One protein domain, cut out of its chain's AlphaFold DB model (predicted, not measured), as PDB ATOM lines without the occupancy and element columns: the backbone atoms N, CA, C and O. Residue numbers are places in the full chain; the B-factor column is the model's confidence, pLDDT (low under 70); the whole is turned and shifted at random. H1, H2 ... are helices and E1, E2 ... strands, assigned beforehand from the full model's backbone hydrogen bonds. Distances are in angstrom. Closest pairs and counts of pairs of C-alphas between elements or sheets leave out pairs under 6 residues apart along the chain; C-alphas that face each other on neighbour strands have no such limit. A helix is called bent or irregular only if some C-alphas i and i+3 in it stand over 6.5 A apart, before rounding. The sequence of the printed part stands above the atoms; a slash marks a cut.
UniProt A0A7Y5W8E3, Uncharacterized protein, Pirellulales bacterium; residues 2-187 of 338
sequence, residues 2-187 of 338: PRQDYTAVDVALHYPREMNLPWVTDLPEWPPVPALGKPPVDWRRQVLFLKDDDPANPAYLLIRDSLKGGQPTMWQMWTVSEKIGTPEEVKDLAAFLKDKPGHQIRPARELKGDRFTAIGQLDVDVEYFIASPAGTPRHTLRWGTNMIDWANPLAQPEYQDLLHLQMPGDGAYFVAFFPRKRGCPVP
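Overview. This is residues 2 to 187 of the 338 residues of an uncharacterized protein of Pirellulales bacterium (UniProt A0A7Y5W8E3). One large sheet of ten strands is curled like part of a barrel and folded back on itself at the bent strand E4, with E1, E2, E3, E10, E7 and E6 in one leaf and E9, E8 and E5 in the other. The single short helix H1 only grazes it, while residues 18 to 23 and 149 to 154 stick out. The 186 printed residues hold E1, E2, E3, E4, H1, E5, E6, E7, E8, E9 and E10 in that order, mostly strand; the sheet runs E1 E2 E3 E10 E7 E6 E4 E9 E8 E5, antiparallel throughout. The whole is compact, with a radius of gyration of the C-alphas of 17.3 A and spans of 45 by 44 by 36 A.

Along the chain. Find C-alpha 4 at (-34.579, -27.690, -28.148); from there E1, residues 4 to 13, runs 29.3 A. E2, residues 41 to 51, runs 32.0 A, and E3, residues 59 to 68, runs 30.0 A. E4, residues 73 to 85, bends by 132 degrees at residue 82. Next come H1, residues 93 to 97, E5, residues 106 to 111, E6, residues 115 to 120, E7, residues 124 to 132, and E8, residues 138 to 145. E9, residues 158 to 167, runs 29.2 A; E10, residues 171 to 181, runs 32.4 A to C-alpha 181 at (-31.372, -12.268, -41.721).

Arrangement. Start at edge strand E1: E1, E2 and E3 form a meander, each the antiparallel neighbour of the one before, in two hairpins. Look for N 5 and O 49, 2.9 A, then N 46 and O 64, 2.8 A. E3 and E10 are antiparallel neighbours, with N 65 and O 173 at 2.8 A; E10 and E7 are antiparallel neighbours, with N 127 and O 178 at 2.8 A. E7 and E6 are a hairpin, with N 118 and O 126 at 2.8 A. E4's pairing is staggered: its residues 81 to 85 pair with E6, with N 119 and O 83 at 2.8 A, and its residues 73 to 80 with E9, with N 163 and O 77 at 2.8 A. E9 and E8 are a hairpin, with N 160 and O 143 at 2.8 A; E8 and edge strand E5 are antiparallel neighbours, with N 111 and O 138 at 2.8 A. This is a folded sheet, two leaves that face each other with E4 as the hinge. E1 and E5 are apart. In H1 every O i to N i+4 pair is within hydrogen-bond range; the closest C-alphas of E4 and H1, Lys 83 and Leu 97, are 7.2 A apart.

Size, cuts and confidence. The two C-alphas farthest apart, those of His 14 and Ala 94, are 47.8 A apart. The printed part has no cut. The long links are E1 to E2 and E8 to E9. Look for pLDDT under 70 at residues 20 to 25, 146 to 151 and 153.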
ATOM      1  N   PRO A   2     -39.829 -29.063 -27.238       77.75
ATOM      2  CA  PRO A   2     -40.095 -27.627 -27.333       77.75
ATOM      3  C   PRO A   2     -38.791 -26.845 -27.192       77.75
ATOM      4  O   PRO A   2     -37.997 -27.125 -26.295       77.75
ATOM      5  N   ARG A   3     -38.548 -25.919 -28.121       91.00
ATOM      6  CA  ARG A   3     -37.375 -25.031 -28.176       91.00
ATOM      7  C   ARG A   3     -35.974 -25.661 -28.183       91.00
ATOM      8  O   ARG A   3     -34.987 -24.933 -28.258       91.00
ATOM      9  N   GLN A   4     -35.857 -26.985 -28.129       94.31
ATOM     10  CA  GLN A   4     -34.579 -27.690 -28.148       94.31
ATOM     11  C   GLN A   4     -34.710 -29.046 -28.843       94.31
ATOM     12  O   GLN A   4     -35.556 -29.857 -28.466       94.31
ATOM     13  N   ASP A   5     -33.802 -29.351 -29.763       94.50
ATOM     14  CA  ASP A   5     -33.523 -30.724 -30.187       94.50
ATOM     15  C   ASP A   5     -32.063 -31.071 -29.911       94.50
ATOM     16  O   ASP A   5     -31.185 -30.213 -29.952       94.50
ATOM     17  N   TYR A   6     -31.809 -32.335 -29.591       94.69
ATOM     18  CA  TYR A   6     -30.477 -32.831 -29.284       94.69
ATOM     19  C   TYR A   6     -30.242 -34.147 -30.007       94.69
ATOM     20  O   TYR A   6     -31.119 -35.009 -30.048       94.69
ATOM     21  N   THR A   7     -29.043 -34.302 -30.552       93.38
ATOM     22  CA  THR A   7     -28.566 -35.574 -31.081       93.38
ATOM     23  C   THR A   7     -27.081 -35.735 -30.800       93.38
ATOM     24  O   THR A   7     -26.343 -34.751 -30.666       93.38
ATOM     25  N   ALA A   8     -26.642 -36.984 -30.714       93.38
ATOM     26  CA  ALA A   8     -25.238 -37.327 -30.658       93.38
ATOM     27  C   ALA A   8     -24.947 -38.555 -31.512       93.38
ATOM     28  O   ALA A   8     -25.790 -39.439 -31.653       93.38
ATOM     29  N   VAL A   9     -23.739 -38.598 -32.056       93.81
ATOM     30  CA  VAL A   9     -23.213 -39.748 -32.781       93.81
ATOM     31  C   VAL A   9     -21.778 -39.997 -32.347       93.81
ATOM     32  O   VAL A   9     -20.987 -39.059 -32.233       93.81
ATOM     33  N   ASP A  10     -21.465 -41.264 -32.106       92.06
ATOM     34  CA  ASP A  10     -20.116 -41.747 -31.849       92.06
ATOM     35  C   ASP A  10     -19.603 -42.447 -33.109       92.06
ATOM     36  O   ASP A  10     -20.286 -43.280 -33.710       92.06
ATOM     37  N   VAL A  11     -18.398 -42.082 -33.524       91.69
ATOM     38  CA  VAL A  11     -17.720 -42.600 -34.705       91.69
ATOM     39  C   VAL A  11     -16.322 -43.024 -34.285       91.69
ATOM     40  O   VAL A  11     -15.542 -42.208 -33.805       91.69
ATOM     41  N   ALA A  12     -15.993 -44.291 -34.508       91.75
ATOM     42  CA  ALA A  12     -14.636 -44.800 -34.354       91.75
ATOM     43  C   ALA A  12     -14.029 -45.017 -35.744       91.75
ATOM     44  O   ALA A  12     -14.493 -45.856 -36.524       91.75
ATOM     45  N   LEU A  13     -13.005 -44.236 -36.081       88.81
ATOM     46  CA  LEU A  13     -12.279 -44.364 -37.336       88.81
ATOM     47  C   LEU A  13     -11.024 -45.205 -37.102       88.81
ATOM     48  O   LEU A  13      -9.981 -44.674 -36.740       88.81
ATOM     49  N   HIS A  14     -11.115 -46.517 -37.319       90.31
ATOM     50  CA  HIS A  14      -9.981 -47.439 -37.148       90.31
ATOM     51  C   HIS A  14      -9.099 -47.594 -38.395       90.31
ATOM     52  O   HIS A  14      -7.965 -48.050 -38.286       90.31
ATOM     53  N   TYR A  15      -9.597 -47.197 -39.568       89.44
ATOM     54  CA  TYR A  15      -8.891 -47.322 -40.844       89.44
ATOM     55  C   TYR A  15      -9.102 -46.067 -41.692       89.44
ATOM     56  O   TYR A  15     -10.153 -45.431 -41.560       89.44
ATOM     57  N   PRO A  16      -8.150 -45.706 -42.575       85.44
ATOM     58  CA  PRO A  16      -8.362 -44.622 -43.521       85.44
ATOM     59  C   PRO A  16      -9.586 -44.933 -44.386       85.44
ATOM     60  O   PRO A  16      -9.751 -46.059 -44.859       85.44
ATOM     61  N   ARG A  17     -10.451 -43.940 -44.591       80.56
ATOM     62  CA  ARG A  17     -11.510 -44.007 -45.596       80.56
ATOM     63  C   ARG A  17     -11.192 -43.019 -46.696       80.56
ATOM     64  O   ARG A  17     -11.129 -41.820 -46.446       80.56
ATOM     65  N   GLU A  18     -11.055 -43.535 -47.905       77.31
ATOM     66  CA  GLU A  18     -10.998 -42.721 -49.108       77.31
ATOM     67  C   GLU A  18     -12.377 -42.722 -49.758       77.31
ATOM     68  O   GLU A  18     -12.996 -43.771 -49.947       77.31
ATOM     69  N   MET A  19     -12.875 -41.533 -50.076       70.69
ATOM     70  CA  MET A  19     -14.073 -41.371 -50.883       70.69
ATOM     71  C   MET A  19     -13.644 -40.735 -52.197       70.69
ATOM     72  O   MET A  19     -13.290 -39.560 -52.236       70.69
ATOM     73  N   ASN A  20     -13.645 -41.528 -53.265       68.94
ATOM     74  CA  ASN A  20     -13.355 -41.026 -54.597       68.94
ATOM     75  C   ASN A  20     -14.637 -40.411 -55.172       68.94
ATOM     76  O   ASN A  20     -15.542 -41.131 -55.599       68.94
ATOM     77  N   LEU A  21     -14.742 -39.084 -55.115       64.38
ATOM     78  CA  LEU A  21     -15.815 -38.346 -55.769       64.38
ATOM     79  C   LEU A  21     -15.315 -37.891 -57.147       64.38
ATOM     80  O   LEU A  21     -14.445 -37.025 -57.203       64.38
ATOM     81  N   PRO A  22     -15.874 -38.399 -58.259       63.38
ATOM     82  CA  PRO A  22     -15.417 -38.058 -59.611       63.38
ATOM     83  C   PRO A  22     -15.746 -36.614 -60.040       63.38
ATOM     84  O   PRO A  22     -15.539 -36.257 -61.195       63.38
ATOM     85  N   TRP A  23     -16.282 -35.788 -59.137       58.34
ATOM     86  CA  TRP A  23     -17.010 -34.560 -59.466       58.34
ATOM     87  C   TRP A  23     -16.234 -33.257 -59.236       58.34
ATOM     88  O   TRP A  23     -16.786 -32.195 -59.505       58.34
ATOM     89  N   VAL A  24     -14.988 -33.286 -58.739       61.50
ATOM     90  CA  VAL A  24     -14.273 -32.037 -58.414       61.50
ATOM     91  C   VAL A  24     -12.815 -32.071 -58.866       61.50
ATOM     92  O   VAL A  24     -11.956 -32.622 -58.184       61.50
ATOM     93  N   THR A  25     -12.530 -31.473 -60.024       61.41
ATOM     94  CA  THR A  25     -11.161 -31.347 -60.556       61.41
ATOM     95  C   THR A  25     -10.456 -30.063 -60.112       61.41
ATOM     96  O   THR A  25      -9.230 -30.011 -60.142       61.41
ATOM     97  N   ASP A  26     -11.210 -29.062 -59.638       80.44
ATOM     98  CA  ASP A  26     -10.714 -27.691 -59.451       80.44
ATOM     99  C   ASP A  26     -10.893 -27.207 -57.994       80.44
ATOM    100  O   ASP A  26     -11.353 -26.094 -57.735       80.44
ATOM    101  N   LEU A  27     -10.593 -28.049 -56.998       79.81
ATOM    102  CA  LEU A  27     -10.538 -27.577 -55.606       79.81
ATOM    103  C   LEU A  27      -9.301 -26.686 -55.402       79.81
ATOM    104  O   LEU A  27      -8.222 -27.033 -55.887       79.81
ATOM    105  N   PRO A  28      -9.413 -25.567 -54.659       87.12
ATOM    106  CA  PRO A  28      -8.229 -24.848 -54.208       87.12
ATOM    107  C   PRO A  28      -7.371 -25.745 -53.313       87.12
ATOM    108  O   PRO A  28      -7.865 -26.682 -52.682       87.12
ATOM    109  N   GLU A  29      -6.087 -25.411 -53.213       90.06
ATOM    110  CA  GLU A  29      -5.198 -26.057 -52.255       90.06
ATOM    111  C   GLU A  29      -5.757 -25.921 -50.830       90.06
ATOM    112  O   GLU A  29      -6.197 -24.844 -50.405       90.06
ATOM    113  N   TRP A  30      -5.760 -27.039 -50.099       89.56
ATOM    114  CA  TRP A  30      -6.221 -27.075 -48.718       89.56
ATOM    115  C   TRP A  30      -5.334 -26.204 -47.824       89.56
ATOM    116  O   TRP A  30      -4.136 -26.076 -48.083       89.56
ATOM    117  N   PRO A  31      -5.875 -25.621 -46.737       91.19
ATOM    118  CA  PRO A  31      -5.055 -24.839 -45.830       91.19
ATOM    119  C   PRO A  31      -3.959 -25.724 -45.223       91.19
ATOM    120  O   PRO A  31      -4.225 -26.897 -44.938       91.19
ATOM    121  N   PRO A  32      -2.754 -25.181 -44.987       88.00
ATOM    122  CA  PRO A  32      -1.632 -25.968 -44.497       88.00
ATOM    123  C   PRO A  32      -1.983 -26.623 -43.160       88.00
ATOM    124  O   PRO A  32      -2.577 -25.989 -42.284       88.00
ATOM    125  N   VAL A  33      -1.604 -27.891 -43.008       86.00
ATOM    126  CA  VAL A  33      -1.744 -28.658 -41.764       86.00
ATOM    127  C   VAL A  33      -0.358 -29.045 -41.247       86.00
ATOM    128  O   VAL A  33       0.519 -29.364 -42.051       86.00
ATOM    129  N   PRO A  34      -0.126 -29.036 -39.922       81.12
ATOM    130  CA  PRO A  34       1.197 -29.311 -39.359       81.12
ATOM    131  C   PRO A  34       1.657 -30.758 -39.589       81.12
ATOM    132  O   PRO A  34       2.853 -31.013 -39.699       81.12
ATOM    133  N   ALA A  35       0.719 -31.706 -39.659       89.31
ATOM    134  CA  ALA A  35       0.973 -33.105 -39.978       89.31
ATOM    135  C   ALA A  35      -0.315 -33.790 -40.462       89.31
ATOM    136  O   ALA A  35      -1.421 -33.351 -40.140       89.31
ATOM    137  N   LEU A  36      -0.169 -34.891 -41.204       89.06
ATOM    138  CA  LEU A  36      -1.290 -35.755 -41.575       89.06
ATOM    139  C   LEU A  36      -1.700 -36.630 -40.386       89.06
ATOM    140  O   LEU A  36      -0.861 -37.322 -39.803       89.06
ATOM    141  N   GLY A  37      -2.993 -36.625 -40.059       89.56
ATOM    142  CA  GLY A  37      -3.564 -37.519 -39.054       89.56
ATOM    143  C   GLY A  37      -3.652 -38.960 -39.557       89.56
ATOM    144  O   GLY A  37      -3.737 -39.210 -40.762       89.56
ATOM    145  N   LYS A  38      -3.626 -39.922 -38.633       92.44
ATOM    146  CA  LYS A  38      -3.764 -41.355 -38.925       92.44
ATOM    147  C   LYS A  38      -4.749 -41.983 -37.942       92.44
ATOM    148  O   LYS A  38      -4.747 -41.589 -36.789       92.44
ATOM    149  N   PRO A  39      -5.569 -42.966 -38.333       91.62
ATOM    150  CA  PRO A  39      -6.370 -43.701 -37.360       91.62
ATOM    151  C   PRO A  39      -5.478 -44.465 -36.352       91.62
ATOM    152  O   PRO A  39      -4.328 -44.780 -36.678       91.62
ATOM    153  N   PRO A  40      -5.997 -44.816 -35.161       93.56
ATOM    154  CA  PRO A  40      -7.382 -44.634 -34.734       93.56
ATOM    155  C   PRO A  40      -7.705 -43.200 -34.287       93.56
ATOM    156  O   PRO A  40      -6.887 -42.536 -33.657       93.56
ATOM    157  N   VAL A  41      -8.925 -42.750 -34.589       93.75
ATOM    158  CA  VAL A  41      -9.521 -41.531 -34.021       93.75
ATOM    159  C   VAL A  41     -10.936 -41.855 -33.566       93.75
ATOM    160  O   VAL A  41     -11.754 -42.303 -34.372       93.75
ATOM    161  N   ASP A  42     -11.219 -41.594 -32.296       94.81
ATOM    162  CA  ASP A  42     -12.572 -41.638 -31.757       94.81
ATOM    163  C   ASP A  42     -13.157 -40.231 -31.789       94.81
ATOM    164  O   ASP A  42     -12.540 -39.261 -31.343       94.81
ATOM    165  N   TRP A  43     -14.363 -40.117 -32.327       94.69
ATOM    166  CA  TRP A  43     -15.045 -38.856 -32.535       94.69
ATOM    167  C   TRP A  43     -16.479 -38.950 -32.039       94.69
ATOM    168  O   TRP A  43     -17.266 -39.768 -32.508       94.69
ATOM    169  N   ARG A  44     -16.842 -38.061 -31.119       96.75
ATOM    170  CA  ARG A  44     -18.226 -37.844 -30.710       96.75
ATOM    171  C   ARG A  44     -18.702 -36.490 -31.206       96.75
ATOM    172  O   ARG A  44     -18.181 -35.469 -30.760       96.75
ATOM    173  N   ARG A  45     -19.721 -36.471 -32.063       97.31
ATOM    174  CA  ARG A  45     -20.446 -35.248 -32.430       97.31
ATOM    175  C   ARG A  45     -21.692 -35.119 -31.575       97.31
ATOM    176  O   ARG A  45     -22.505 -36.034 -31.525       97.31
ATOM    177  N   GLN A  46     -21.871 -33.963 -30.958       97.75
ATOM    178  CA  GLN A  46     -23.087 -33.547 -30.274       97.75
ATOM    179  C   GLN A  46     -23.630 -32.299 -30.961       97.75
ATOM    180  O   GLN A  46     -22.887 -31.349 -31.201       97.75
ATOM    181  N   VAL A  47     -24.927 -32.291 -31.254       98.06
ATOM    182  CA  VAL A  47     -25.608 -31.138 -31.845       98.06
ATOM    183  C   VAL A  47     -26.796 -30.773 -30.974       98.06
ATOM    184  O   VAL A  47     -27.657 -31.613 -30.710       98.06
ATOM    185  N   LEU A  48     -26.833 -29.516 -30.542       98.12
ATOM    186  CA  LEU A  48     -27.955 -28.912 -29.843       98.12
ATOM    187  C   LEU A  48     -28.583 -27.861 -30.757       98.12
ATOM    188  O   LEU A  48     -27.946 -26.862 -31.081       98.12
ATOM    189  N   PHE A  49     -29.819 -28.087 -31.184       98.19
ATOM    190  CA  PHE A  49     -30.586 -27.124 -31.962       98.19
ATOM    191  C   PHE A  49     -31.490 -26.331 -31.027       98.19
ATOM    192  O   PHE A  49     -32.413 -26.894 -30.440       98.19
ATOM    193  N   LEU A  50     -31.209 -25.040 -30.875       98.19
ATOM    194  CA  LEU A  50     -31.977 -24.113 -30.050       98.19
ATOM    195  C   LEU A  50     -32.886 -23.306 -30.965       98.19
ATOM    196  O   LEU A  50     -32.429 -22.789 -31.980       98.19
ATOM    197  N   LYS A  51     -34.172 -23.214 -30.629       96.00
ATOM    198  CA  LYS A  51     -35.189 -22.582 -31.482       96.00
ATOM    199  C   LYS A  51     -36.264 -21.916 -30.644       96.00
ATOM    200  O   LYS A  51     -36.546 -22.360 -29.538       96.00
ATOM    201  N   ASP A  52     -36.880 -20.867 -31.169       94.50
ATOM    202  CA  ASP A  52     -38.081 -20.317 -30.546       94.50
ATOM    203  C   ASP A  52     -39.327 -21.153 -30.888       94.50
ATOM    204  O   ASP A  52     -39.269 -22.055 -31.728       94.50
ATOM    205  N   ASP A  53     -40.455 -20.858 -30.237       92.19
ATOM    206  CA  ASP A  53     -41.739 -21.426 -30.666       92.19
ATOM    207  C   ASP A  53     -42.225 -20.745 -31.957       92.19
ATOM    208  O   ASP A  53     -42.865 -21.384 -32.790       92.19
ATOM    209  N   ASP A  54     -41.895 -19.461 -32.135       93.38
ATOM    210  CA  ASP A  54     -42.135 -18.728 -33.376       93.38
ATOM    211  C   ASP A  54     -40.956 -18.933 -34.353       93.38
ATOM    212  O   ASP A  54     -39.836 -18.510 -34.059       93.38
ATOM    213  N   PRO A  55     -41.169 -19.534 -35.539       91.38
ATOM    214  CA  PRO A  55     -40.105 -19.762 -36.516       91.38
ATOM    215  C   PRO A  55     -39.494 -18.474 -37.096       91.38
ATOM    216  O   PRO A  55     -38.460 -18.545 -37.757       91.38
ATOM    217  N   ALA A  56     -40.108 -17.303 -36.886       91.12
ATOM    218  CA  ALA A  56     -39.521 -16.016 -37.252       91.12
ATOM    219  C   ALA A  56     -38.427 -15.549 -36.272       91.12
ATOM    220  O   ALA A  56     -37.630 -14.674 -36.621       91.12
ATOM    221  N   ASN A  57     -38.387 -16.117 -35.064       93.31
ATOM    222  CA  ASN A  57     -37.404 -15.813 -34.029       93.31
ATOM    223  C   ASN A  57     -36.152 -16.705 -34.149       93.31
ATOM    224  O   ASN A  57     -36.136 -17.672 -34.913       93.31
ATOM    225  N   PRO A  58     -35.069 -16.396 -33.409       94.44
ATOM    226  CA  PRO A  58     -33.794 -17.086 -33.560       94.44
ATOM    227  C   PRO A  58     -33.859 -18.605 -33.401       94.44
ATOM    228  O   PRO A  58     -34.375 -19.134 -32.406       94.44
ATOM    229  N   ALA A  59     -33.230 -19.281 -34.362       96.75
ATOM    230  CA  ALA A  59     -32.961 -20.705 -34.350       96.75
ATOM    231  C   ALA A  59     -31.531 -20.963 -34.840       96.75
ATOM    232  O   ALA A  59     -31.125 -20.442 -35.877       96.75
ATOM    233  N   TYR A  60     -30.753 -21.731 -34.084       98.50
ATOM    234  CA  TYR A  60     -29.324 -21.911 -34.336       98.50
ATOM    235  C   TYR A  60     -28.799 -23.211 -33.731       98.50
ATOM    236  O   TYR A  60     -29.453 -23.853 -32.905       98.50
ATOM    237  N   LEU A  61     -27.602 -23.608 -34.156       98.56
ATOM    238  CA  LEU A  61     -26.962 -24.845 -33.728       98.56
ATOM    239  C   LEU A  61     -25.791 -24.542 -32.800       98.56
ATOM    240  O   LEU A  61     -24.979 -23.658 -33.071       98.56
ATOM    241  N   LEU A  62     -25.662 -25.338 -31.746       98.69
ATOM    242  CA  LEU A  62     -24.403 -25.539 -31.046       98.69
ATOM    243  C   LEU A  62     -23.875 -26.918 -31.419       98.69
ATOM    244  O   LEU A  62     -24.579 -27.918 -31.273       98.69
ATOM    245  N   ILE A  63     -22.642 -26.969 -31.907       98.62
ATOM    246  CA  ILE A  63     -22.006 -28.200 -32.370       98.62
ATOM    247  C   ILE A  63     -20.760 -28.422 -31.533       98.62
ATOM    248  O   ILE A  63     -19.878 -27.565 -31.510       98.62
ATOM    249  N   ARG A  64     -20.681 -29.573 -30.865       98.38
ATOM    250  CA  ARG A  64     -19.479 -30.032 -30.172       98.38
ATOM    251  C   ARG A  64     -18.984 -31.329 -30.792       98.38
ATOM    252  O   ARG A  64     -19.625 -32.362 -30.638       98.38
ATOM    253  N   ASP A  65     -17.814 -31.283 -31.406       98.06
ATOM    254  CA  ASP A  65     -17.072 -32.468 -31.823       98.06
ATOM    255  C   ASP A  65     -15.947 -32.703 -30.825       98.06
ATOM    256  O   ASP A  65     -15.049 -31.878 -30.723       98.06
ATOM    257  N   SER A  66     -16.006 -33.799 -30.069       97.50
ATOM    258  CA  SER A  66     -14.953 -34.205 -29.129       97.50
ATOM    259  C   SER A  66     -14.148 -35.356 -29.719       97.50
ATOM    260  O   SER A  66     -14.733 -36.325 -30.205       97.50
ATOM    261  N   LEU A  67     -12.825 -35.220 -29.710       96.31
ATOM    262  CA  LEU A  67     -11.888 -36.088 -30.413       96.31
ATOM    263  C   LEU A  67     -10.902 -36.709 -29.419       96.31
ATOM    264  O   LEU A  67     -10.379 -36.006 -28.549       96.31
ATOM    265  N   LYS A  68     -10.635 -38.008 -29.583       95.50
ATOM    266  CA  LYS A  68      -9.586 -38.763 -28.884       95.50
ATOM    267  C   LYS A  68      -8.740 -39.563 -29.883       95.50
ATOM    268  O   LYS A  68      -9.242 -39.982 -30.925       95.50
ATOM    269  N   GLY A  69      -7.472 -39.803 -29.555       94.12
ATOM    270  CA  GLY A  69      -6.526 -40.596 -30.361       94.12
ATOM    271  C   GLY A  69      -5.154 -39.937 -30.563       94.12
ATOM    272  O   GLY A  69      -4.244 -40.550 -31.121       94.12
ATOM    273  N   GLY A  70      -4.985 -38.696 -30.107       94.56
ATOM    274  CA  GLY A  70      -3.741 -37.931 -30.148       94.56
ATOM    275  C   GLY A  70      -3.354 -37.446 -31.545       94.56
ATOM    276  O   GLY A  70      -2.195 -37.113 -31.774       94.56
ATOM    277  N   GLN A  71      -4.296 -37.446 -32.488       94.62
ATOM    278  CA  GLN A  71      -4.035 -37.161 -33.898       94.62
ATOM    279  C   GLN A  71      -4.425 -35.731 -34.256       94.62
ATOM    280  O   GLN A  71      -5.432 -35.235 -33.741       94.62
ATOM    281  N   PRO A  72      -3.703 -35.081 -35.185       94.31
ATOM    282  CA  PRO A  72      -4.162 -33.825 -35.738       94.31
ATOM    283  C   PRO A  72      -5.487 -34.042 -36.470       94.31
ATOM    284  O   PRO A  72      -5.648 -34.981 -37.254       94.31
ATOM    285  N   THR A  73      -6.442 -33.160 -36.208       94.56
ATOM    286  CA  THR A  73      -7.770 -33.179 -36.815       94.56
ATOM    287  C   THR A  73      -8.081 -31.832 -37.445       94.56
ATOM    288  O   THR A  73      -7.429 -30.819 -37.173       94.56
ATOM    289  N   MET A  74      -9.110 -31.836 -38.285       94.44
ATOM    290  CA  MET A  74      -9.684 -30.633 -38.858       94.44
ATOM    291  C   MET A  74     -11.200 -30.662 -38.741       94.44
ATOM    292  O   MET A  74     -11.824 -31.716 -38.859       94.44
ATOM    293  N   TRP A  75     -11.785 -29.488 -38.546       95.94
ATOM    294  CA  TRP A  75     -13.220 -29.271 -38.614       95.94
ATOM    295  C   TRP A  75     -13.522 -28.339 -39.777       95.94
ATOM    296  O   TRP A  75     -12.863 -27.312 -39.952       95.94
ATOM    297  N   GLN A  76     -14.497 -28.724 -40.590       94.94
ATOM    298  CA  GLN A  76     -14.815 -28.065 -41.847       94.94
ATOM    299  C   GLN A  76     -16.305 -27.751 -41.895       94.94
ATOM    300  O   GLN A  76     -17.134 -28.634 -41.665       94.94
ATOM    301  N   MET A  77     -16.636 -26.507 -42.233       95.88
ATOM    302  CA  MET A  77     -18.002 -26.097 -42.538       95.88
ATOM    303  C   MET A  77     -18.014 -25.208 -43.768       95.88
ATOM    304  O   MET A  77     -17.418 -24.135 -43.770       95.88
ATOM    305  N   TRP A  78     -18.709 -25.659 -44.802       93.94
ATOM    306  CA  TRP A  78     -18.930 -24.885 -46.012       93.94
ATOM    307  C   TRP A  78     -20.228 -24.095 -45.893       93.94
ATOM    308  O   TRP A  78     -21.238 -24.605 -45.409       93.94
ATOM    309  N   THR A  79     -20.213 -22.832 -46.306       94.56
ATOM    310  CA  THR A  79     -21.406 -21.977 -46.322       94.56
ATOM    311  C   THR A  79     -21.524 -21.274 -47.647       94.56
ATOM    312  O   THR A  79     -20.554 -20.694 -48.118       94.56
ATOM    313  N   VAL A  80     -22.726 -21.293 -48.220       93.19
ATOM    314  CA  VAL A  80     -23.069 -20.508 -49.406       93.19
ATOM    315  C   VAL A  80     -22.991 -19.020 -49.054       93.19
ATOM    316  O   VAL A  80     -23.874 -18.481 -48.382       93.19
ATOM    317  N   SER A  81     -21.917 -18.358 -49.483       95.62
ATOM    318  CA  SER A  81     -21.597 -16.993 -49.061       95.62
ATOM    319  C   SER A  81     -20.900 -16.154 -50.127       95.62
ATOM    320  O   SER A  81     -20.086 -16.616 -50.927       95.62
ATOM    321  N   GLU A  82     -21.201 -14.862 -50.073       96.06
ATOM    322  CA  GLU A  82     -20.565 -13.783 -50.818       96.06
ATOM    323  C   GLU A  82     -19.115 -13.578 -50.396       96.06
ATOM    324  O   GLU A  82     -18.258 -13.424 -51.264       96.06
ATOM    325  N   LYS A  83     -18.852 -13.594 -49.080       96.38
ATOM    326  CA  LYS A  83     -17.536 -13.538 -48.421       96.38
ATOM    327  C   LYS A  83     -17.675 -13.982 -46.956       96.38
ATOM    328  O   LYS A  83     -18.723 -13.759 -46.349       96.38
ATOM    329  N   ILE A  84     -16.596 -14.483 -46.356       97.69
ATOM    330  CA  ILE A  84     -16.453 -14.635 -44.897       97.69
ATOM    331  C   ILE A  84     -15.422 -13.645 -44.345       97.69
ATOM    332  O   ILE A  84     -14.379 -13.428 -44.964       97.69
ATOM    333  N   GLY A  85     -15.702 -13.034 -43.196       97.50
ATOM    334  CA  GLY A  85     -14.815 -12.059 -42.558       97.50
ATOM    335  C   GLY A  85     -14.939 -12.037 -41.039       97.50
ATOM    336  O   GLY A  85     -15.823 -12.660 -40.457       97.50
ATOM    337  N   THR A  86     -14.025 -11.328 -40.393       97.56
ATOM    338  CA  THR A  86     -14.068 -11.008 -38.961       97.56
ATOM    339  C   THR A  86     -15.105  -9.915 -38.670       97.56
ATOM    340  O   THR A  86     -15.465  -9.164 -39.578       97.56
ATOM    341  N   PRO A  87     -15.557  -9.754 -37.410       96.38
ATOM    342  CA  PRO A  87     -16.477  -8.685 -37.025       96.38
ATOM    343  C   PRO A  87     -16.015  -7.280 -37.428       96.38
ATOM    344  O   PRO A  87     -16.849  -6.451 -37.781       96.38
ATOM    345  N   GLU A  88     -14.707  -7.013 -37.392       96.94
ATOM    346  CA  GLU A  88     -14.163  -5.711 -37.787       96.94
ATOM    347  C   GLU A  88     -14.214  -5.518 -39.307       96.94
ATOM    348  O   GLU A  88     -14.640  -4.468 -39.778       96.94
ATOM    349  N   GLU A  89     -13.857  -6.546 -40.085       96.94
ATOM    350  CA  GLU A  89     -13.906  -6.485 -41.553       96.94
ATOM    351  C   GLU A  89     -15.332  -6.269 -42.078       96.94
ATOM    352  O   GLU A  89     -15.516  -5.541 -43.050       96.94
ATOM    353  N   VAL A  90     -16.343  -6.876 -41.445       96.69
ATOM    354  CA  VAL A  90     -17.744  -6.809 -41.909       96.69
ATOM    355  C   VAL A  90     -18.520  -5.602 -41.379       96.69
ATOM    356  O   VAL A  90     -19.699  -5.444 -41.698       96.69
ATOM    357  N   LYS A  91     -17.888  -4.747 -40.567       95.31
ATOM    358  CA  LYS A  91     -18.530  -3.583 -39.941       95.31
ATOM    359  C   LYS A  91     -19.083  -2.595 -40.970       95.31
ATOM    360  O   LYS A  91     -20.183  -2.077 -40.787       95.31
ATOM    361  N   ASP A  92     -18.341  -2.365 -42.053       96.81
ATOM    362  CA  ASP A  92     -18.832  -1.692 -43.259       96.81
ATOM    363  C   ASP A  92     -19.076  -2.744 -44.342       96.81
ATOM    364  O   ASP A  92     -18.183  -3.114 -45.107       96.81
ATOM    365  N   LEU A  93     -20.308  -3.252 -44.386       96.31
ATOM    366  CA  LEU A  93     -20.683  -4.330 -45.294       96.31
ATOM    367  C   LEU A  93     -20.510  -3.943 -46.770       96.31
ATOM    368  O   LEU A  93     -20.107  -4.776 -47.581       96.31
ATOM    369  N   ALA A  94     -20.805  -2.691 -47.129       96.69
ATOM    370  CA  ALA A  94     -20.701  -2.231 -48.510       96.69
ATOM    371  C   ALA A  94     -19.235  -2.190 -48.960       96.69
ATOM    372  O   ALA A  94     -18.908  -2.679 -50.044       96.69
ATOM    373  N   ALA A  95     -18.345  -1.671 -48.110       97.75
ATOM    374  CA  ALA A  95     -16.911  -1.708 -48.366       97.75
ATOM    375  C   ALA A  95     -16.382  -3.149 -48.404       97.75
ATOM    376  O   ALA A  95     -15.647  -3.503 -49.327       97.75
ATOM    377  N   PHE A  96     -16.805  -3.995 -47.458       97.56
ATOM    378  CA  PHE A  96     -16.385  -5.392 -47.376       97.56
ATOM    379  C   PHE A  96     -16.768  -6.200 -48.617       97.56
ATOM    380  O   PHE A  96     -15.997  -7.055 -49.042       97.56
ATOM    381  N   LEU A  97     -17.933  -5.942 -49.215       97.06
ATOM    382  CA  LEU A  97     -18.422  -6.666 -50.391       97.06
ATOM    383  C   LEU A  97     -17.974  -6.070 -51.732       97.06
ATOM    384  O   LEU A  97     -18.267  -6.660 -52.774       97.06
ATOM    385  N   LYS A  98     -17.265  -4.936 -51.739       97.38
ATOM    386  CA  LYS A  98     -16.858  -4.237 -52.970       97.38
ATOM    387  C   LYS A  98     -16.041  -5.120 -53.922       97.38
ATOM    388  O   LYS A  98     -16.147  -4.976 -55.136       97.38
ATOM    389  N   ASP A  99     -15.234  -6.020 -53.375       95.06
ATOM    390  CA  ASP A  99     -14.349  -6.950 -54.081       95.06
ATOM    391  C   ASP A  99     -14.792  -8.416 -53.920       95.06
ATOM    392  O   ASP A  99     -13.970  -9.333 -53.996       95.06
ATOM    393  N   LYS A 100     -16.087  -8.659 -53.665       94.44
ATOM    394  CA  LYS A 100     -16.600 -10.023 -53.521       94.44
ATOM    395  C   LYS A 100     -16.247 -10.868 -54.761       94.44
ATOM    396  O   LYS A 100     -16.482 -10.437 -55.890       94.44
ATOM    397  N   PRO A 101     -15.664 -12.063 -54.585       92.75
ATOM    398  CA  PRO A 101     -15.069 -12.815 -55.693       92.75
ATOM    399  C   PRO A 101     -16.085 -13.625 -56.514       92.75
ATOM    400  O   PRO A 101     -15.718 -14.190 -57.545       92.75
ATOM    401  N   GLY A 102     -17.346 -13.717 -56.073       91.25
ATOM    402  CA  GLY A 102     -18.355 -14.562 -56.713       91.25
ATOM    403  C   GLY A 102     -17.924 -16.033 -56.742       91.25
ATOM    404  O   GLY A 102     -17.396 -16.549 -55.757       91.25
ATOM    405  N   HIS A 103     -18.092 -16.691 -57.892       88.62
ATOM    406  CA  HIS A 103     -17.729 -18.100 -58.093       88.62
ATOM    407  C   HIS A 103     -16.225 -18.351 -58.295       88.62
ATOM    408  O   HIS A 103     -15.816 -19.498 -58.462       88.62
ATOM    409  N   GLN A 104     -15.388 -17.309 -58.306       90.44
ATOM    410  CA  GLN A 104     -13.949 -17.476 -58.506       90.44
ATOM    411  C   GLN A 104     -13.327 -18.235 -57.332       90.44
ATOM    412  O   GLN A 104     -13.405 -17.789 -56.185       90.44
ATOM    413  N   ILE A 105     -12.645 -19.341 -57.629       91.44
ATOM    414  CA  ILE A 105     -11.859 -20.093 -56.648       91.44
ATOM    415  C   ILE A 105     -10.789 -19.175 -56.046       91.44
ATOM    416  O   ILE A 105     -10.105 -18.438 -56.762       91.44
ATOM    417  N   ARG A 106     -10.642 -19.204 -54.717       93.19
ATOM    418  CA  ARG A 106      -9.596 -18.455 -54.004       93.19
ATOM    419  C   ARG A 106      -8.810 -19.395 -53.095       93.19
ATOM    420  O   ARG A 106      -9.428 -20.242 -52.445       93.19
ATOM    421  N   PRO A 107      -7.475 -19.235 -53.031       94.19
ATOM    422  CA  PRO A 107      -6.638 -20.058 -52.173       94.19
ATOM    423  C   PRO A 107      -6.956 -19.814 -50.698       94.19
ATOM    424  O   PRO A 107      -7.605 -18.828 -50.331       94.19
ATOM    425  N   ALA A 108      -6.454 -20.711 -49.856       95.38
ATOM    426  CA  ALA A 108      -6.554 -20.567 -48.419       95.38
ATOM    427  C   ALA A 108      -5.912 -19.265 -47.923       95.38
ATOM    428  O   ALA A 108      -4.817 -18.883 -48.337       95.38
ATOM    429  N   ARG A 109      -6.583 -18.612 -46.979       95.69
ATOM    430  CA  ARG A 109      -6.037 -17.513 -46.182       95.69
ATOM    431  C   ARG A 109      -6.387 -17.710 -44.718       95.69
ATOM    432  O   ARG A 109      -7.401 -18.327 -44.386       95.69
ATOM    433  N   GLU A 110      -5.557 -17.167 -43.843       96.19
ATOM    434  CA  GLU A 110      -5.802 -17.221 -42.408       96.19
ATOM    435  C   GLU A 110      -6.906 -16.232 -41.993       96.19
ATOM    436  O   GLU A 110      -7.039 -15.140 -42.552       96.19
ATOM    437  N   LEU A 111      -7.685 -16.624 -40.990       96.50
ATOM    438  CA  LEU A 111      -8.672 -15.810 -40.297       96.50
ATOM    439  C   LEU A 111      -8.237 -15.627 -38.837       96.50
ATOM    440  O   LEU A 111      -7.918 -16.596 -38.148       96.50
ATOM    441  N   LYS A 112      -8.236 -14.384 -38.348       96.06
ATOM    442  CA  LYS A 112      -7.834 -14.051 -36.972       96.06
ATOM    443  C   LYS A 112      -9.056 -13.836 -36.082       96.06
ATOM    444  O   LYS A 112     -10.035 -13.239 -36.510       96.06
ATOM    445  N   GLY A 113      -8.964 -14.270 -34.827       96.19
ATOM    446  CA  GLY A 113     -10.070 -14.200 -33.868       96.19
ATOM    447  C   GLY A 113     -10.912 -15.473 -33.838       96.19
ATOM    448  O   GLY A 113     -10.590 -16.457 -34.496       96.19
ATOM    449  N   ASP A 114     -11.948 -15.473 -33.012       97.00
ATOM    450  CA  ASP A 114     -12.821 -16.607 -32.681       97.00
ATOM    451  C   ASP A 114     -14.267 -16.404 -33.149       97.00
ATOM    452  O   ASP A 114     -15.135 -17.234 -32.882       97.00
ATOM    453  N   ARG A 115     -14.524 -15.311 -33.867       97.62
ATOM    454  CA  ARG A 115     -15.820 -14.996 -34.447       97.62
ATOM    455  C   ARG A 115     -15.660 -14.621 -35.905       97.62
ATOM    456  O   ARG A 115     -14.784 -13.827 -36.241       97.62
ATOM    457  N   PHE A 116     -16.546 -15.148 -36.742       98.44
ATOM    458  CA  PHE A 116     -16.588 -14.842 -38.167       98.44
ATOM    459  C   PHE A 116     -18.022 -14.711 -38.652       98.44
ATOM    460  O   PHE A 116     -18.913 -15.395 -38.157       98.44
ATOM    461  N   THR A 117     -18.225 -13.881 -39.662       98.50
ATOM    462  CA  THR A 117     -19.505 -13.717 -40.339       98.50
ATOM    463  C   THR A 117     -19.342 -14.146 -41.791       98.50
ATOM    464  O   THR A 117     -18.563 -13.546 -42.533       98.50
ATOM    465  N   ALA A 118     -20.074 -15.178 -42.205       98.31
ATOM    466  CA  ALA A 118     -20.258 -15.521 -43.608       98.31
ATOM    467  C   ALA A 118     -21.474 -14.758 -44.139       98.31
ATOM    468  O   ALA A 118     -22.607 -14.997 -43.724       98.31
ATOM    469  N   ILE A 119     -21.236 -13.810 -45.040       98.12
ATOM    470  CA  ILE A 119     -22.281 -12.996 -45.659       98.12
ATOM    471  C   ILE A 119     -22.974 -13.843 -46.720       98.12
ATOM    472  O   ILE A 119     -22.339 -14.208 -47.704       98.12
ATOM    473  N   GLY A 120     -24.247 -14.189 -46.537       96.00
ATOM    474  CA  GLY A 120     -24.913 -15.163 -47.408       96.00
ATOM    475  C   GLY A 120     -25.274 -14.626 -48.789       96.00
ATOM    476  O   GLY A 120     -25.429 -13.421 -48.987       96.00
ATOM    477  N   GLN A 121     -25.487 -15.518 -49.752       92.44
ATOM    478  CA  GLN A 121     -25.972 -15.116 -51.081       92.44
ATOM    479  C   GLN A 121     -27.468 -14.750 -51.100       92.44
ATOM    480  O   GLN A 121     -27.922 -14.046 -51.993       92.44
ATOM    481  N   LEU A 122     -28.235 -15.210 -50.106       90.94
ATOM    482  CA  LEU A 122     -29.703 -15.128 -50.065       90.94
ATOM    483  C   LEU A 122     -30.212 -14.305 -48.868       90.94
ATOM    484  O   LEU A 122     -31.180 -14.684 -48.213       90.94
ATOM    485  N   ASP A 123     -29.504 -13.224 -48.524       93.31
ATOM    486  CA  ASP A 123     -29.816 -12.329 -47.390       93.31
ATOM    487  C   ASP A 123     -29.925 -13.019 -46.015       93.31
ATOM    488  O   ASP A 123     -30.507 -12.478 -45.069       93.31
ATOM    489  N   VAL A 124     -29.313 -14.196 -45.878       95.62
ATOM    490  CA  VAL A 124     -29.113 -14.889 -44.603       95.62
ATOM    491  C   VAL A 124     -27.620 -14.970 -44.341       95.62
ATOM    492  O   VAL A 124     -26.915 -15.747 -44.974       95.62
ATOM    493  N   ASP A 125     -27.139 -14.156 -43.411       97.94
ATOM    494  CA  ASP A 125     -25.756 -14.219 -42.960       97.94
ATOM    495  C   ASP A 125     -25.628 -15.291 -41.865       97.94
ATOM    496  O   ASP A 125     -26.572 -15.552 -41.115       97.94
ATOM    497  N   VAL A 126     -24.456 -15.908 -41.750       98.38
ATOM    498  CA  VAL A 126     -24.154 -16.896 -40.708       98.38
ATOM    499  C   VAL A 126     -23.048 -16.363 -39.816       98.38
ATOM    500  O   VAL A 126     -21.957 -16.043 -40.285       98.38
ATOM    501  N   GLU A 127     -23.319 -16.305 -38.518       98.62
ATOM    502  CA  GLU A 127     -22.311 -16.042 -37.502       98.62
ATOM    503  C   GLU A 127     -21.736 -17.362 -36.992       98.62
ATOM    504  O   GLU A 127     -22.460 -18.281 -36.597       98.62
ATOM    505  N   TYR A 128     -20.416 -17.417 -36.957       98.56
ATOM    506  CA  TYR A 128     -19.638 -18.452 -36.308       98.56
ATOM    507  C   TYR A 128     -19.037 -17.886 -35.039       98.56
ATOM    508  O   TYR A 128     -18.374 -16.853 -35.092       98.56
ATOM    509  N   PHE A 129     -19.191 -18.592 -33.927       98.56
ATOM    510  CA  PHE A 129     -18.401 -18.336 -32.729       98.56
ATOM    511  C   PHE A 129     -17.753 -19.626 -32.241       98.56
ATOM    512  O   PHE A 129     -18.430 -20.633 -32.036       98.56
ATOM    513  N   ILE A 130     -16.434 -19.598 -32.081       98.38
ATOM    514  CA  ILE A 130     -15.595 -20.750 -31.778       98.38
ATOM    515  C   ILE A 130     -15.205 -20.682 -30.300       98.38
ATOM    516  O   ILE A 130     -14.243 -20.014 -29.934       98.38
ATOM    517  N   ALA A 131     -15.926 -21.416 -29.454       97.75
ATOM    518  CA  ALA A 131     -15.576 -21.575 -28.042       97.75
ATOM    519  C   ALA A 131     -14.312 -22.430 -27.854       97.75
ATOM    520  O   ALA A 131     -13.544 -22.218 -26.920       97.75
ATOM    521  N   SER A 132     -14.096 -23.406 -28.739       97.25
ATOM    522  CA  SER A 132     -12.923 -24.281 -28.742       97.25
ATOM    523  C   SER A 132     -12.688 -24.832 -30.156       97.25
ATOM    524  O   SER A 132     -13.666 -25.028 -30.882       97.25
ATOM    525  N   PRO A 133     -11.439 -25.114 -30.565       95.62
ATOM    526  CA  PRO A 133     -10.190 -24.845 -29.849       95.62
ATOM    527  C   PRO A 133      -9.829 -23.353 -29.811       95.62
ATOM    528  O   PRO A 133     -10.116 -22.586 -30.739       95.62
ATOM    529  N   ALA A 134      -9.174 -22.946 -28.724       91.38
ATOM    530  CA  ALA A 134      -8.548 -21.636 -28.588       91.38
ATOM    531  C   ALA A 134      -7.093 -21.680 -29.081       91.38
ATOM    532  O   ALA A 134      -6.410 -22.691 -28.942       91.38
ATOM    533  N   GLY A 135      -6.609 -20.570 -29.646       88.19
ATOM    534  CA  GLY A 135      -5.193 -20.409 -29.995       88.19
ATOM    535  C   GLY A 135      -4.679 -21.287 -31.141       88.19
ATOM    536  O   GLY A 135      -3.468 -21.379 -31.319       88.19
ATOM    537  N   THR A 136      -5.557 -21.916 -31.926       93.06
ATOM    538  CA  THR A 136      -5.159 -22.648 -33.135       93.06
ATOM    539  C   THR A 136      -5.405 -21.823 -34.401       93.06
ATOM    540  O   THR A 136      -6.269 -20.937 -34.400       93.06
ATOM    541  N   PRO A 137      -4.661 -22.088 -35.493       93.75
ATOM    542  CA  PRO A 137      -4.906 -21.439 -36.773       93.75
ATOM    543  C   PRO A 137      -6.307 -21.738 -37.305       93.75
ATOM    544  O   PRO A 137      -6.808 -22.863 -37.222       93.75
ATOM    545  N   ARG A 138      -6.915 -20.720 -37.909       96.31
ATOM    546  CA  ARG A 138      -8.230 -20.797 -38.548       96.31
ATOM    547  C   ARG A 138      -8.086 -20.261 -39.954       96.31
ATOM    548  O   ARG A 138      -7.378 -19.283 -40.173       96.31
ATOM    549  N   HIS A 139      -8.727 -20.910 -40.907       97.12
ATOM    550  CA  HIS A 139      -8.570 -20.560 -42.309       97.12
ATOM    551  C   HIS A 139      -9.914 -20.500 -43.009       97.12
ATOM    552  O   HIS A 139     -10.896 -21.103 -42.577       97.12
ATOM    553  N   THR A 140      -9.911 -19.803 -44.135       96.81
ATOM    554  CA  THR A 140     -10.954 -19.911 -45.140       96.81
ATOM    555  C   THR A 140     -10.347 -20.109 -46.512       96.81
ATOM    556  O   THR A 140      -9.231 -19.663 -46.769       96.81
ATOM    557  N   LEU A 141     -11.090 -20.775 -47.382       95.25
ATOM    558  CA  LEU A 141     -10.854 -20.840 -48.816       95.25
ATOM    559  C   LEU A 141     -12.206 -20.783 -49.520       95.25
ATOM    560  O   LEU A 141     -13.242 -21.047 -48.901       95.25
ATOM    561  N   ARG A 142     -12.192 -20.431 -50.805       94.50
ATOM    562  CA  ARG A 142     -13.410 -20.351 -51.611       94.50
ATOM    563  C   ARG A 142     -13.393 -21.409 -52.686       94.50
ATOM    564  O   ARG A 142     -12.441 -21.488 -53.461       94.50
ATOM    565  N   TRP A 143     -14.512 -22.103 -52.798       90.94
ATOM    566  CA  TRP A 143     -14.829 -22.920 -53.951       90.94
ATOM    567  C   TRP A 143     -16.181 -22.495 -54.517       90.94
ATOM    568  O   TRP A 143     -17.090 -22.121 -53.779       90.94
ATOM    569  N   GLY A 144     -16.294 -22.500 -55.836       84.38
ATOM    570  CA  GLY A 144     -17.510 -22.134 -56.537       84.38
ATOM    571  C   GLY A 144     -17.716 -23.048 -57.723       84.38
ATOM    572  O   GLY A 144     -16.752 -23.485 -58.351       84.38
ATOM    573  N   THR A 145     -18.976 -23.329 -58.022       73.94
ATOM    574  CA  THR A 145     -19.364 -24.126 -59.171       73.94
ATOM    575  C   THR A 145     -20.458 -23.427 -59.960       73.94
ATOM    576  O   THR A 145     -21.387 -22.833 -59.414       73.94
ATOM    577  N   ASN A 146     -20.352 -23.531 -61.281       68.38
ATOM    578  CA  ASN A 146     -21.432 -23.171 -62.192       68.38
ATOM    579  C   ASN A 146     -22.347 -24.377 -62.468       68.38
ATOM    580  O   ASN A 146     -23.141 -24.325 -63.405       68.38
ATOM    581  N   MET A 147     -22.221 -25.472 -61.700       62.88
ATOM    582  CA  MET A 147     -23.136 -26.607 -61.793       62.88
ATOM    583  C   MET A 147     -24.540 -26.160 -61.389       62.88
ATOM    584  O   MET A 147     -24.880 -25.995 -60.219       62.88
ATOM    585  N   ILE A 148     -25.341 -25.930 -62.422       64.25
ATOM    586  CA  ILE A 148     -26.777 -25.738 -62.358       64.25
ATOM    587  C   ILE A 148     -27.374 -27.076 -62.778       64.25
ATOM    588  O   ILE A 148     -27.497 -27.372 -63.967       64.25
ATOM    589  N   ASP A 149     -27.659 -27.923 -61.798       67.81
ATOM    590  CA  ASP A 149     -28.284 -29.221 -62.007       67.81
ATOM    591  C   ASP A 149     -29.529 -29.373 -61.122       67.81
ATOM    592  O   ASP A 149     -30.026 -28.417 -60.523       67.81
ATOM    593  N   TRP A 150     -30.063 -30.591 -61.053       63.66
ATOM    594  CA  TRP A 150     -31.234 -30.913 -60.241       63.66
ATOM    595  C   TRP A 150     -31.040 -30.632 -58.738       63.66
ATOM    596  O   TRP A 150     -32.037 -30.495 -58.028       63.66
ATOM    597  N   ALA A 151     -29.797 -30.544 -58.245       64.31
ATOM    598  CA  ALA A 151     -29.478 -30.235 -56.855       64.31
ATOM    599  C   ALA A 151     -29.391 -28.720 -56.581       64.31
ATOM    600  O   ALA A 151     -29.403 -28.320 -55.418       64.31
ATOM    601  N   ASN A 152     -29.387 -27.877 -57.622       70.88
ATOM    602  CA  ASN A 152     -29.406 -26.416 -57.526       70.88
ATOM    603  C   ASN A 152     -30.719 -25.839 -58.106       70.88
ATOM    604  O   ASN A 152     -30.741 -25.301 -59.220       70.88
ATOM    605  N   PRO A 153     -31.838 -25.907 -57.357       68.69
ATOM    606  CA  PRO A 153     -33.148 -25.461 -57.836       68.69
ATOM    607  C   PRO A 153     -33.230 -23.947 -58.078       68.69
ATOM    608  O   PRO A 153     -34.178 -23.482 -58.708       68.69
ATOM    609  N   LEU A 154     -32.265 -23.168 -57.576       73.94
ATOM    610  CA  LEU A 154     -32.220 -21.718 -57.762       73.94
ATOM    611  C   LEU A 154     -31.666 -21.321 -59.135       73.94
ATOM    612  O   LEU A 154     -31.858 -20.177 -59.542       73.94
ATOM    613  N   ALA A 155     -31.007 -22.243 -59.847       78.81
ATOM    614  CA  ALA A 155     -30.380 -21.999 -61.146       78.81
ATOM    615  C   ALA A 155     -29.444 -20.772 -61.166       78.81
ATOM    616  O   ALA A 155     -29.343 -20.062 -62.167       78.81
ATOM    617  N   GLN A 156     -28.758 -20.524 -60.048       79.19
ATOM    618  CA  GLN A 156     -27.751 -19.472 -59.884       79.19
ATOM    619  C   GLN A 156     -26.390 -20.112 -59.586       79.19
ATOM    620  O   GLN A 156     -26.367 -21.186 -58.985       79.19
ATOM    621  N   PRO A 157     -25.256 -19.485 -59.948       81.25
ATOM    622  CA  PRO A 157     -23.941 -19.970 -59.535       81.25
ATOM    623  C   PRO A 157     -23.867 -20.143 -58.017       81.25
ATOM    624  O   PRO A 157     -24.100 -19.189 -57.276       81.25
ATOM    625  N   GLU A 158     -23.514 -21.341 -57.559       84.50
ATOM    626  CA  GLU A 158     -23.346 -21.621 -56.138       84.50
ATOM    627  C   GLU A 158     -21.867 -21.533 -55.782       84.50
ATOM    628  O   GLU A 158     -21.001 -22.131 -56.422       84.50
ATOM    629  N   TYR A 159     -21.556 -20.762 -54.749       89.56
ATOM    630  CA  TYR A 159     -20.190 -20.618 -54.273       89.56
ATOM    631  C   TYR A 159     -20.161 -20.422 -52.773       89.56
ATOM    632  O   TYR A 159     -21.061 -19.844 -52.159       89.56
ATOM    633  N   GLN A 160     -19.120 -20.979 -52.182       92.44
ATOM    634  CA  GLN A 160     -19.073 -21.249 -50.768       92.44
ATOM    635  C   GLN A 160     -17.722 -20.822 -50.206       92.44
ATOM    636  O   GLN A 160     -16.676 -21.033 -50.830       92.44
ATOM    637  N   ASP A 161     -17.742 -20.241 -49.011       95.75
ATOM    638  CA  ASP A 161     -16.545 -20.118 -48.188       95.75
ATOM    639  C   ASP A 161     -16.502 -21.280 -47.189       95.75
ATOM    640  O   ASP A 161     -17.501 -21.624 -46.551       95.75
ATOM    641  N   LEU A 162     -15.320 -21.869 -47.036       96.31
ATOM    642  CA  LEU A 162     -15.020 -22.818 -45.970       96.31
ATOM    643  C   LEU A 162     -14.642 -22.055 -44.696       96.31
ATOM    644  O   LEU A 162     -13.807 -21.153 -44.749       96.31
ATOM    645  N   LEU A 163     -15.158 -22.470 -43.542       97.69
ATOM    646  CA  LEU A 163     -14.492 -22.274 -42.258       97.69
ATOM    647  C   LEU A 163     -13.722 -23.550 -41.904       97.69
ATOM    648  O   LEU A 163     -14.317 -24.615 -41.732       97.69
ATOM    649  N   HIS A 164     -12.401 -23.429 -41.796       97.19
ATOM    650  CA  HIS A 164     -11.493 -24.523 -41.472       97.19
ATOM    651  C   HIS A 164     -10.830 -24.280 -40.119       97.19
ATOM    652  O   HIS A 164     -10.051 -23.335 -39.958       97.19
ATOM    653  N   LEU A 165     -11.125 -25.147 -39.154       97.38
ATOM    654  CA  LEU A 165     -10.490 -25.161 -37.839       97.38
ATOM    655  C   LEU A 165      -9.550 -26.360 -37.749       97.38
ATOM    656  O   LEU A 165      -9.828 -27.411 -38.321       97.38
ATOM    657  N   GLN A 166      -8.461 -26.206 -37.004       95.06
ATOM    658  CA  GLN A 166      -7.467 -27.259 -36.810       95.06
ATOM    659  C   GLN A 166      -7.177 -27.464 -35.328       95.06
ATOM    660  O   GLN A 166      -7.244 -26.523 -34.530       95.06
ATOM    661  N   MET A 167      -6.804 -28.690 -34.976       94.81
ATOM    662  CA  MET A 167      -6.357 -29.065 -33.638       94.81
ATOM    663  C   MET A 167      -5.265 -30.134 -33.764       94.81
ATOM    664  O   MET A 167      -5.462 -31.091 -34.508       94.81
ATOM    665  N   PRO A 168      -4.116 -30.001 -33.077       93.88
ATOM    666  CA  PRO A 168      -2.973 -30.899 -33.270       93.88
ATOM    667  C   PRO A 168      -3.118 -32.275 -32.598       93.88
ATOM    668  O   PRO A 168      -2.298 -33.152 -32.853       93.88
ATOM    669  N   GLY A 169      -4.124 -32.468 -31.744       94.19
ATOM    670  CA  GLY A 169      -4.334 -33.692 -30.976       94.19
ATOM    671  C   GLY A 169      -5.747 -33.758 -30.400       94.19
ATOM    672  O   GLY A 169      -6.692 -33.260 -31.012       94.19
ATOM    673  N   ASP A 170      -5.874 -34.346 -29.211       95.94
ATOM    674  CA  ASP A 170      -7.149 -34.482 -28.498       95.94
ATOM    675  C   ASP A 170      -7.755 -33.131 -28.111       95.94
ATOM    676  O   ASP A 170      -7.052 -32.150 -27.864       95.94
ATOM    677  N   GLY A 171      -9.082 -33.103 -28.000       95.69
ATOM    678  CA  GLY A 171      -9.809 -31.927 -27.542       95.69
ATOM    679  C   GLY A 171     -11.202 -31.843 -28.140       95.69
ATOM    680  O   GLY A 171     -11.829 -32.862 -28.433       95.69
ATOM    681  N   ALA A 172     -11.706 -30.620 -28.310       96.81
ATOM    682  CA  ALA A 172     -13.013 -30.407 -28.907       96.81
ATOM    683  C   ALA A 172     -13.066 -29.191 -29.833       96.81
ATOM    684  O   ALA A 172     -12.517 -28.134 -29.522       96.81
ATOM    685  N   TYR A 173     -13.827 -29.320 -30.915       98.25
ATOM    686  CA  TYR A 173     -14.394 -28.184 -31.631       98.25
ATOM    687  C   TYR A 173     -15.753 -27.889 -31.016       98.25
ATOM    688  O   TYR A 173     -16.628 -28.750 -31.050       98.25
ATOM    689  N   PHE A 174     -15.937 -26.708 -30.435       98.50
ATOM    690  CA  PHE A 174     -17.222 -26.281 -29.892       98.50
ATOM    691  C   PHE A 174     -17.602 -24.943 -30.510       98.50
ATOM    692  O   PHE A 174     -16.934 -23.934 -30.281       98.50
ATOM    693  N   VAL A 175     -18.635 -24.962 -31.349       98.62
ATOM    694  CA  VAL A 175     -18.971 -23.865 -32.258       98.62
ATOM    695  C   VAL A 175     -20.456 -23.535 -32.150       98.62
ATOM    696  O   VAL A 175     -21.298 -24.431 -32.225       98.62
ATOM    697  N   ALA A 176     -20.782 -22.248 -32.015       98.69
ATOM    698  CA  ALA A 176     -22.114 -21.739 -32.315       98.69
ATOM    699  C   ALA A 176     -22.199 -21.403 -33.809       98.69
ATOM    700  O   ALA A 176     -21.361 -20.666 -34.331       98.69
ATOM    701  N   PHE A 177     -23.215 -21.945 -34.474       98.19
ATOM    702  CA  PHE A 177     -23.556 -21.692 -35.868       98.19
ATOM    703  C   PHE A 177     -24.917 -20.998 -35.901       98.19
ATOM    704  O   PHE A 177     -25.951 -21.642 -35.700       98.19
ATOM    705  N   PHE A 178     -24.912 -19.680 -36.095       98.56
ATOM    706  CA  PHE A 178     -26.081 -18.826 -35.908       98.56
ATOM    707  C   PHE A 178     -26.478 -18.139 -37.220       98.56
ATOM    708  O   PHE A 178     -25.880 -17.123 -37.585       98.56
ATOM    709  N   PRO A 179     -27.484 -18.659 -37.944       97.75
ATOM    710  CA  PRO A 179     -28.040 -17.958 -39.091       97.75
ATOM    711  C   PRO A 179     -28.871 -16.752 -38.630       97.75
ATOM    712  O   PRO A 179     -29.629 -16.827 -37.662       97.75
ATOM    713  N   ARG A 180     -28.769 -15.637 -39.350       96.69
ATOM    714  CA  ARG A 180     -29.616 -14.455 -39.159       96.69
ATOM    715  C   ARG A 180     -29.937 -13.803 -40.494       96.69
ATOM    716  O   ARG A 180     -29.139 -13.835 -41.425       96.69
ATOM    717  N   LYS A 181     -31.089 -13.139 -40.576       95.81
ATOM    718  CA  LYS A 181     -31.372 -12.268 -41.721       95.81
ATOM    719  C   LYS A 181     -30.361 -11.119 -41.761       95.81
ATOM    720  O   LYS A 181     -29.905 -10.628 -40.719       95.81
ATOM    721  N   ARG A 182     -30.019 -10.679 -42.966       95.06
ATOM    722  CA  ARG A 182     -29.193  -9.494 -43.190       95.06
ATOM    723  C   ARG A 182     -29.838  -8.270 -42.542       95.06
ATOM    724  O   ARG A 182     -31.049  -8.087 -42.614       95.06
ATOM    725  N   GLY A 183     -29.028  -7.447 -41.881       92.44
ATOM    726  CA  GLY A 183     -29.494  -6.251 -41.172       92.44
ATOM    727  C   GLY A 183     -30.086  -6.506 -39.780       92.44
ATOM    728  O   GLY A 183     -30.243  -5.552 -39.023       92.44
ATOM    729  N   CYS A 184     -30.364  -7.758 -39.395       94.25
ATOM    730  CA  CYS A 184     -30.672  -8.062 -37.999       94.25
ATOM    731  C   CYS A 184     -29.422  -7.883 -37.117       94.25
ATOM    732  O   CYS A 184     -28.316  -8.196 -37.573       94.25
ATOM    733  N   PRO A 185     -29.583  -7.435 -35.856       94.31
ATOM    734  CA  PRO A 185     -28.474  -7.303 -34.920       94.31
ATOM    735  C   PRO A 185     -27.686  -8.603 -34.776       94.31
ATOM    736  O   PRO A 185     -28.257  -9.695 -34.710       94.31
ATOM    737  N   VAL A 186     -26.364  -8.474 -34.700       96.12
ATOM    738  CA  VAL A 186     -25.498  -9.625 -34.464       96.12
ATOM    739  C   VAL A 186     -25.573 -10.013 -32.985       96.12
ATOM    740  O   VAL A 186     -25.347  -9.142 -32.140       96.12
ATOM    741  N   PRO A 187     -25.865 -11.280 -32.633       97.88
ATOM    742  CA  PRO A 187     -25.816 -11.713 -31.243       97.88
ATOM    743  C   PRO A 187     -24.411 -11.563 -30.646       97.88
ATOM    744  O   PRO A 187     -23.388 -11.677 -31.327       97.88
TER     745      PRO A 187